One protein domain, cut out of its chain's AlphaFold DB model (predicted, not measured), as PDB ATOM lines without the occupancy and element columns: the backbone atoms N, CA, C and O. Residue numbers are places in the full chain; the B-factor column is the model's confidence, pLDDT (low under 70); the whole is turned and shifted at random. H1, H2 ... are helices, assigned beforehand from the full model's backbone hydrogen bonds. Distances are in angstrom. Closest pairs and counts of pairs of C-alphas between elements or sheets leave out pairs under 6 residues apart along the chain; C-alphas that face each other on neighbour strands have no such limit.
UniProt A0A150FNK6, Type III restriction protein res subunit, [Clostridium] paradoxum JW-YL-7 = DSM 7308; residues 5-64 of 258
ATOM      1  N   ASN A   5     150.993  79.684  71.589       73.19
ATOM      2  CA  ASN A   5     151.511  79.105  70.343       73.19
ATOM      3  C   ASN A   5     150.665  79.462  69.109       73.19
ATOM      4  O   ASN A   5     151.214  79.630  68.029       73.19
ATOM      5  N   ARG A   6     149.343  79.620  69.268       74.06
ATOM      6  CA  ARG A   6     148.448  80.040  68.181       74.06
ATOM      7  C   ARG A   6     148.497  81.548  67.947       74.06
ATOM      8  O   ARG A   6     148.346  81.979  66.823       74.06
ATOM      9  N   LEU A   7     148.710  82.363  68.979       76.38
ATOM     10  CA  LEU A   7     148.948  83.800  68.781       76.38
ATOM     11  C   LEU A   7     150.294  84.042  68.093       76.38
ATOM     12  O   LEU A   7     150.395  84.891  67.218       76.38
ATOM     13  N   LYS A   8     151.309  83.251  68.445       77.50
ATOM     14  CA  LYS A   8     152.654  83.345  67.881       77.50
ATOM     15  C   LYS A   8     152.727  82.966  66.399       77.50
ATOM     16  O   LYS A   8     153.600  83.480  65.715       77.50
ATOM     17  N   SER A   9     151.812  82.130  65.894       73.56
ATOM     18  CA  SER A   9     151.718  81.870  64.451       73.56
ATOM     19  C   SER A   9     151.208  83.083  63.667       73.56
ATOM     20  O   SER A   9     151.672  83.305  62.560       73.56
ATOM     21  N   TYR A  10     150.304  83.889  64.240       74.06
ATOM     22  CA  TYR A  10     149.830  85.133  63.611       74.06
ATOM     23  C   TYR A  10     150.763  86.326  63.863       74.06
ATOM     24  O   TYR A  10     150.832  87.245  63.057       74.06
ATOM     25  N   PHE A  11     151.493  86.321  64.981       81.12
ATOM     26  CA  PHE A  11     152.407  87.393  65.377       81.12
ATOM     27  C   PHE A  11     153.788  86.808  65.719       81.12
ATOM     28  O   PHE A  11     154.088  86.593  66.897       81.12
ATOM     29  N   PRO A  12     154.661  86.557  64.723       80.00
ATOM     30  CA  PRO A  12     155.939  85.869  64.939       80.00
ATOM     31  C   PRO A  12     156.867  86.572  65.941       80.00
ATOM     32  O   PRO A  12     157.595  85.920  66.694       80.00
ATOM     33  N   GLN A  13     156.803  87.906  65.996       83.06
ATOM     34  CA  GLN A  13     157.603  88.732  66.908       83.06
ATOM     35  C   GLN A  13     157.037  88.804  68.340       83.06
ATOM     36  O   GLN A  13     157.662  89.405  69.220       83.06
ATOM     37  N   LEU A  14     155.878  88.192  68.605       86.44
ATOM     38  CA  LEU A  14     155.239  88.214  69.915       86.44
ATOM     39  C   LEU A  14     156.026  87.372  70.935       86.44
ATOM     40  O   LEU A  14     156.291  86.174  70.750       86.44
ATOM     41  N   LYS A  15     156.383  88.001  72.061       90.00
ATOM     42  CA  LYS A  15     157.216  87.391  73.110       90.00
ATOM     43  C   LYS A  15     156.403  86.715  74.209       90.00
ATOM     44  O   LYS A  15     156.867  85.726  74.768       90.00
ATOM     45  N   SER A  16     155.205  87.214  74.519       90.00
ATOM     46  CA  SER A  16     154.343  86.656  75.571       90.00
ATOM     47  C   SER A  16     152.875  87.068  75.413       90.00
ATOM     48  O   SER A  16     152.550  87.984  74.659       90.00
ATOM     49  N   ILE A  17     151.981  86.418  76.168       87.75
ATOM     50  CA  ILE A  17     150.568  86.827  76.274       87.75
ATOM     51  C   ILE A  17     150.448  88.219  76.910       87.75
ATOM     52  O   ILE A  17     149.637  89.020  76.463       87.75
ATOM     53  N   ASN A  18     151.277  88.533  77.909       91.38
ATOM     54  CA  ASN A  18     151.258  89.853  78.542       91.38
ATOM     55  C   ASN A  18     151.593  90.957  77.537       91.38
ATOM     56  O   ASN A  18     150.925  91.983  77.525       91.38
ATOM     57  N   GLN A  19     152.568  90.723  76.651       91.50
ATOM     58  CA  GLN A  19     152.854  91.670  75.577       91.50
ATOM     59  C   GLN A  19     151.628  91.858  74.677       91.50
ATOM     60  O   GLN A  19     151.254  92.982  74.385       91.50
ATOM     61  N   PHE A  20     150.957  90.773  74.290       89.12
ATOM     62  CA  PHE A  20     149.778  90.859  73.427       89.12
ATOM     63  C   PHE A  20     148.642  91.695  74.037       89.12
ATOM     64  O   PHE A  20     147.937  92.390  73.311       89.12
ATOM     65  N   ILE A  21     148.458  91.618  75.359       88.81
ATOM     66  CA  ILE A  21     147.373  92.306  76.069       88.81
ATOM     67  C   ILE A  21     147.704  93.781  76.327       88.81
ATOM     68  O   ILE A  21     146.826  94.621  76.173       88.81
ATOM     69  N   PHE A  22     148.938  94.090  76.734       91.19
ATOM     70  CA  PHE A  22     149.273  95.404  77.298       91.19
ATOM     71  C   PHE A  22     150.128  96.300  76.398       91.19
ATOM     72  O   PHE A  22     150.188  97.496  76.647       91.19
ATOM     73  N   ASP A  23     150.818  95.757  75.394       93.44
ATOM     74  CA  ASP A  23     151.649  96.561  74.491       93.44
ATOM     75  C   ASP A  23     150.758  97.249  73.444       93.44
ATOM     76  O   ASP A  23     149.891  96.629  72.818       93.44
ATOM     77  N   ASP A  24     150.996  98.543  73.265       92.31
ATOM     78  CA  ASP A  24     150.301  99.461  72.361       92.31
ATOM     79  C   ASP A  24     150.321  99.022  70.893       92.31
ATOM     80  O   ASP A  24     149.444  99.413  70.120       92.31
ATOM     81  N   LYS A  25     151.303  98.196  70.511       87.12
ATOM     82  CA  LYS A  25     151.392  97.574  69.181       87.12
ATOM     83  C   LYS A  25     150.366  96.454  68.960       87.12
ATOM     84  O   LYS A  25     150.213  96.002  67.827       87.12
ATOM     85  N   TYR A  26     149.703  95.987  70.019       88.69
ATOM     86  CA  TYR A  26     148.699  94.922  69.991       88.69
ATOM     87  C   TYR A  26     147.379  95.411  70.615       88.69
ATOM     88  O   TYR A  26     146.781  96.360  70.113       88.69
ATOM     89  N   LEU A  27     146.886  94.771  71.684       89.62
ATOM     90  CA  LEU A  27     145.613  95.145  72.307       89.62
ATOM     91  C   LEU A  27     145.711  96.361  73.240       89.62
ATOM     92  O   LEU A  27     144.664  96.883  73.611       89.62
ATOM     93  N   GLY A  28     146.915  96.830  73.595       90.25
ATOM     94  CA  GLY A  28     147.104  97.894  74.592       90.25
ATOM     95  C   GLY A  28     146.371  99.199  74.260       90.25
ATOM     96  O   GLY A  28     145.844  99.860  75.151       90.25
ATOM     97  N   ASN A  29     146.227  99.507  72.967       91.50
ATOM     98  CA  ASN A  29     145.514 100.692  72.479       91.50
ATOM     99  C   ASN A  29     144.030 100.464  72.147       91.50
ATOM    100  O   ASN A  29     143.347 101.389  71.699       91.50
ATOM    101  N   VAL A  30     143.499  99.254  72.346       89.94
ATOM    102  CA  VAL A  30     142.093  98.962  72.051       89.94
ATOM    103  C   VAL A  30     141.211  99.545  73.150       89.94
ATOM    104  O   VAL A  30     141.178  99.058  74.278       89.94
ATOM    105  N   LYS A  31     140.441 100.574  72.795       90.25
ATOM    106  CA  LYS A  31     139.411 101.158  73.657       90.25
ATOM    107  C   LYS A  31     138.053 100.550  73.328       90.25
ATOM    108  O   LYS A  31     137.710 100.386  72.159       90.25
ATOM    109  N   ILE A  32     137.294 100.194  74.363       88.38
ATOM    110  CA  ILE A  32     135.945  99.640  74.229       88.38
ATOM    111  C   ILE A  32     134.965 100.639  74.826       88.38
ATOM    112  O   ILE A  32     134.904 100.794  76.044       88.38
ATOM    113  N   ASP A  33     134.167 101.264  73.968       88.56
ATOM    114  CA  ASP A  33     133.065 102.114  74.403       88.56
ATOM    115  C   ASP A  33     131.838 101.244  74.700       88.56
ATOM    116  O   ASP A  33     131.291 100.576  73.817       88.56
ATOM    117  N   ILE A  34     131.418 101.213  75.968       85.12
ATOM    118  CA  ILE A  34     130.299 100.389  76.438       85.12
ATOM    119  C   ILE A  34     129.105 101.293  76.734       85.12
ATOM    120  O   ILE A  34     129.134 102.096  77.658       85.12
ATOM    121  N   THR A  35     128.016 101.114  75.985       88.06
ATOM    122  CA  THR A  35     126.713 101.695  76.335       88.06
ATOM    123  C   THR A  35     125.919 100.683  77.154       88.06
ATOM    124  O   THR A  35     125.662  99.568  76.698       88.06
ATOM    125  N   SER A  36     125.532 101.063  78.370       85.94
ATOM    126  CA  SER A  36     124.835 100.198  79.323       85.94
ATOM    127  C   SER A  36     123.635 100.922  79.927       85.94
ATOM    128  O   SER A  36     123.649 102.135  80.098       85.94
ATOM    129  N   ARG A  37     122.597 100.157  80.286       90.31
ATOM    130  CA  ARG A  37     121.457 100.648  81.084       90.31
ATOM    131  C   ARG A  37     121.763 100.745  82.585       90.31
ATOM    132  O   ARG A  37     120.936 101.234  83.341       90.31
ATOM    133  N   TYR A  38     122.898 100.192  83.004       89.19
ATOM    134  CA  TYR A  38     123.420 100.257  84.365       89.19
ATOM    135  C   TYR A  38     124.553 101.273  84.403       89.19
ATOM    136  O   TYR A  38     125.441 101.188  83.554       89.19
ATOM    137  N   GLU A  39     124.518 102.164  85.392       86.50
ATOM    138  CA  GLU A  39     125.582 103.135  85.660       86.50
ATOM    139  C   GLU A  39     126.905 102.423  85.987       86.50
ATOM    140  O   GLU A  39     127.921 102.737  85.379       86.50
ATOM    141  N   ASP A  40     126.845 101.363  86.806       88.50
ATOM    142  CA  ASP A  40     127.945 100.421  87.046       88.50
ATOM    143  C   ASP A  40     127.597  99.018  86.507       88.50
ATOM    144  O   ASP A  40     126.882  98.239  87.154       88.50
ATOM    145  N   PRO A  41     128.060  98.654  85.296       88.44
ATOM    146  CA  PRO A  41     127.851  97.325  84.738       88.44
ATOM    147  C   PRO A  41     128.545  96.248  85.578       88.44
ATOM    148  O   PRO A  41     129.696  96.392  85.985       88.44
ATOM    149  N   SER A  42     127.881  95.107  85.776       92.06
ATOM    150  CA  SER A  42     128.487  93.998  86.517       92.06
ATOM    151  C   SER A  42     129.703  93.410  85.778       92.06
ATOM    152  O   SER A  42     129.761  93.453  84.542       92.06
ATOM    153  N   PRO A  43     130.638  92.751  86.490       92.31
ATOM    154  CA  PRO A  43     131.772  92.066  85.864       92.31
ATOM    155  C   PRO A  43     131.365  91.072  84.767       92.31
ATOM    156  O   PRO A  43     132.089  90.895  83.790       92.31
ATOM    157  N   ALA A  44     130.184  90.454  84.886       91.38
ATOM    158  CA  ALA A  44     129.648  89.560  83.863       91.38
ATOM    159  C   ALA A  44     129.302  90.303  82.558       91.38
ATOM    160  O   ALA A  44     129.581  89.798  81.471       91.38
ATOM    161  N   ILE A  45     128.737  91.511  82.652       87.50
ATOM    162  CA  ILE A  45     128.426  92.351  81.485       87.50
ATOM    163  C   ILE A  45     129.721  92.812  80.811       87.50
ATOM    164  O   ILE A  45     129.855  92.694  79.590       87.50
ATOM    165  N   LEU A  46     130.700  93.263  81.602       91.19
ATOM    166  CA  LEU A  46     132.016  93.669  81.099       91.19
ATOM    167  C   LEU A  46     132.745  92.503  80.418       91.19
ATOM    168  O   LEU A  46     133.289  92.664  79.327       91.19
ATOM    169  N   TYR A  47     132.686  91.303  81.004       91.00
ATOM    170  CA  TYR A  47     133.247  90.092  80.403       91.00
ATOM    171  C   TYR A  47     132.644  89.808  79.022       91.00
ATOM    172  O   TYR A  47     133.380  89.576  78.062       91.00
ATOM    173  N   VAL A  48     131.314  89.873  78.893       90.31
ATOM    174  CA  VAL A  48     130.630  89.652  77.609       90.31
ATOM    175  C   VAL A  48     131.029  90.709  76.576       90.31
ATOM    176  O   VAL A  48     131.298  90.358  75.424       90.31
ATOM    177  N   ALA A  49     131.125  91.981  76.973       89.38
ATOM    178  CA  ALA A  49     131.570  93.061  76.093       89.38
ATOM    179  C   ALA A  49     132.995  92.812  75.565       89.38
ATOM    180  O   ALA A  49     133.213  92.816  74.349       89.38
ATOM    181  N   CYS A  50     133.935  92.483  76.455       89.94
ATOM    182  CA  CYS A  50     135.309  92.145  76.088       89.94
ATOM    183  C   CYS A  50     135.374  90.925  75.160       89.94
ATOM    184  O   CYS A  50     136.054  90.965  74.135       89.94
ATOM    185  N   VAL A  51     134.634  89.852  75.461       89.44
ATOM    186  CA  VAL A  51     134.589  88.650  74.609       89.44
ATOM    187  C   VAL A  51     134.061  88.978  73.212       89.44
ATOM    188  O   VAL A  51     134.585  88.454  72.230       89.44
ATOM    189  N   ASN A  52     133.058  89.848  73.094       89.81
ATOM    190  CA  ASN A  52     132.511  90.244  71.797       89.81
ATOM    191  C   ASN A  52     133.516  91.045  70.960       89.81
ATOM    192  O   ASN A  52     133.672  90.766  69.770       89.81
ATOM    193  N   VAL A  53     134.228  91.996  71.570       89.88
ATOM    194  CA  VAL A  53     135.285  92.755  70.884       89.88
ATOM    195  C   VAL A  53     136.431  91.834  70.469       89.88
ATOM    196  O   VAL A  53     136.817  91.822  69.302       89.88
ATOM    197  N   LEU A  54     136.912  90.986  71.382       87.69
ATOM    198  CA  LEU A  54     137.989  90.037  71.097       87.69
ATOM    199  C   LEU A  54     137.603  89.017  70.021       87.69
ATOM    200  O   LEU A  54     138.462  88.620  69.241       87.69
ATOM    201  N   LYS A  55     136.329  88.615  69.931       84.81
ATOM    202  CA  LYS A  55     135.834  87.785  68.822       84.81
ATOM    203  C   LYS A  55     135.943  88.510  67.485       84.81
ATOM    204  O   LYS A  55     136.452  87.915  66.547       84.81
ATOM    205  N   LYS A  56     135.521  89.777  67.403       85.12
ATOM    206  CA  LYS A  56     135.639  90.575  66.169       85.12
ATOM    207  C   LYS A  56     137.098  90.740  65.745       85.12
ATOM    208  O   LYS A  56     137.421  90.487  64.593       85.12
ATOM    209  N   ILE A  57     137.977  91.075  66.692       84.31
ATOM    210  CA  ILE A  57     139.423  91.173  66.448       84.31
ATOM    211  C   ILE A  57     139.984  89.822  65.990       84.31
ATOM    212  O   ILE A  57     140.720  89.766  65.012       84.31
ATOM    213  N   ALA A  58     139.609  88.721  66.648       79.50
ATOM    214  CA  ALA A  58     140.048  87.385  66.261       79.50
ATOM    215  C   ALA A  58     139.572  86.998  64.855       79.50
ATOM    216  O   ALA A  58     140.349  86.391  64.131       79.50
ATOM    217  N   THR A  59     138.347  87.366  64.463       77.69
ATOM    218  CA  THR A  59     137.844  87.179  63.095       77.69
ATOM    219  C   THR A  59     138.665  87.982  62.088       77.69
ATOM    220  O   THR A  59     139.057  87.436  61.063       77.69
ATOM    221  N   SER A  60     138.993  89.240  62.394       76.88
ATOM    222  CA  SER A  60     139.867  90.049  61.539       76.88
ATOM    223  C   SER A  60     141.271  89.451  61.417       76.88
ATOM    224  O   SER A  60     141.793  89.380  60.314       76.88
ATOM    225  N   ILE A  61     141.858  88.961  62.518       73.25
ATOM    226  CA  ILE A  61     143.183  88.316  62.524       73.25
ATOM    227  C   ILE A  61     143.156  86.973  61.789       73.25
ATOM    228  O   ILE A  61     144.094  86.656  61.074       73.25
ATOM    229  N   SER A  62     142.098  86.169  61.936       63.56
ATOM    230  CA  SER A  62     141.993  84.883  61.234       63.56
ATOM    231  C   SER A  62     141.781  85.027  59.729       63.56
ATOM    232  O   SER A  62     142.012  84.063  59.011       63.56
ATOM    233  N   ASN A  63     141.332  86.203  59.281       61.84
ATOM    234  CA  ASN A  63     141.240  86.562  57.869       61.84
ATOM    235  C   ASN A  63     142.564  87.112  57.313       61.84
ATOM    236  O   ASN A  63     142.651  87.349  56.114       61.84
ATOM    237  N   ILE A  64     143.579  87.328  58.161       61.81
ATOM    238  CA  ILE A  64     144.949  87.549  57.701       61.81
ATOM    239  C   ILE A  64     145.444  86.175  57.244       61.81
ATOM    240  O   ILE A  64     145.813  85.331  58.064       61.81
TER     241      ILE A  64
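This is residues 5 to 64 of the 258 residues of the protein "Type III restriction protein res subunit" of [Clostridium] paradoxum JW-YL-7 = DSM 7308 (UniProt A0A150FNK6). One long helix, H3, forms one side of an open, loose loop; two short helices, H1 and H2, sit near its last residues' end of the loop, and the long link of residues 23 to 42 runs out to where H3 begins. Residues 37 to 44 stick out at that far end. The printed part has 60 residues, with three named helices in the order H1, H2, H3 and no named strand: all helix, loose, radius of gyration of the C-alphas 13.6 A, spans 41 by 22 by 17 A.

H3, residues 43 to 62, is close to but not clearly touching H1, residues 5 to 10. Their closest C-alphas, of Ile 61 and Tyr 10, are 7.4 A apart. They run the same way at a steep tilt of 55 degrees. H2, residues 17 to 22, is near H1, with 5 pairs of C-alphas within 10 A. H2 and H3 are apart. In H2 and H3 every O i to N i+4 pair is within hydrogen-bond range; in H1, 1 of 2.

H3 measures 27.6 A, from C-alpha 43 at (131.772, 92.066, 85.864) to C-alpha 62 at (141.993, 84.883, 61.234). H1 measures 9.2 A, H2 8.7 A.

The two farthest C-alphas, of Pro 12 and Arg 37, are 40.8 A apart. The printed part has no cut. H2 to H3 is a long link. Residues 62 to 64 have pLDDT under 70.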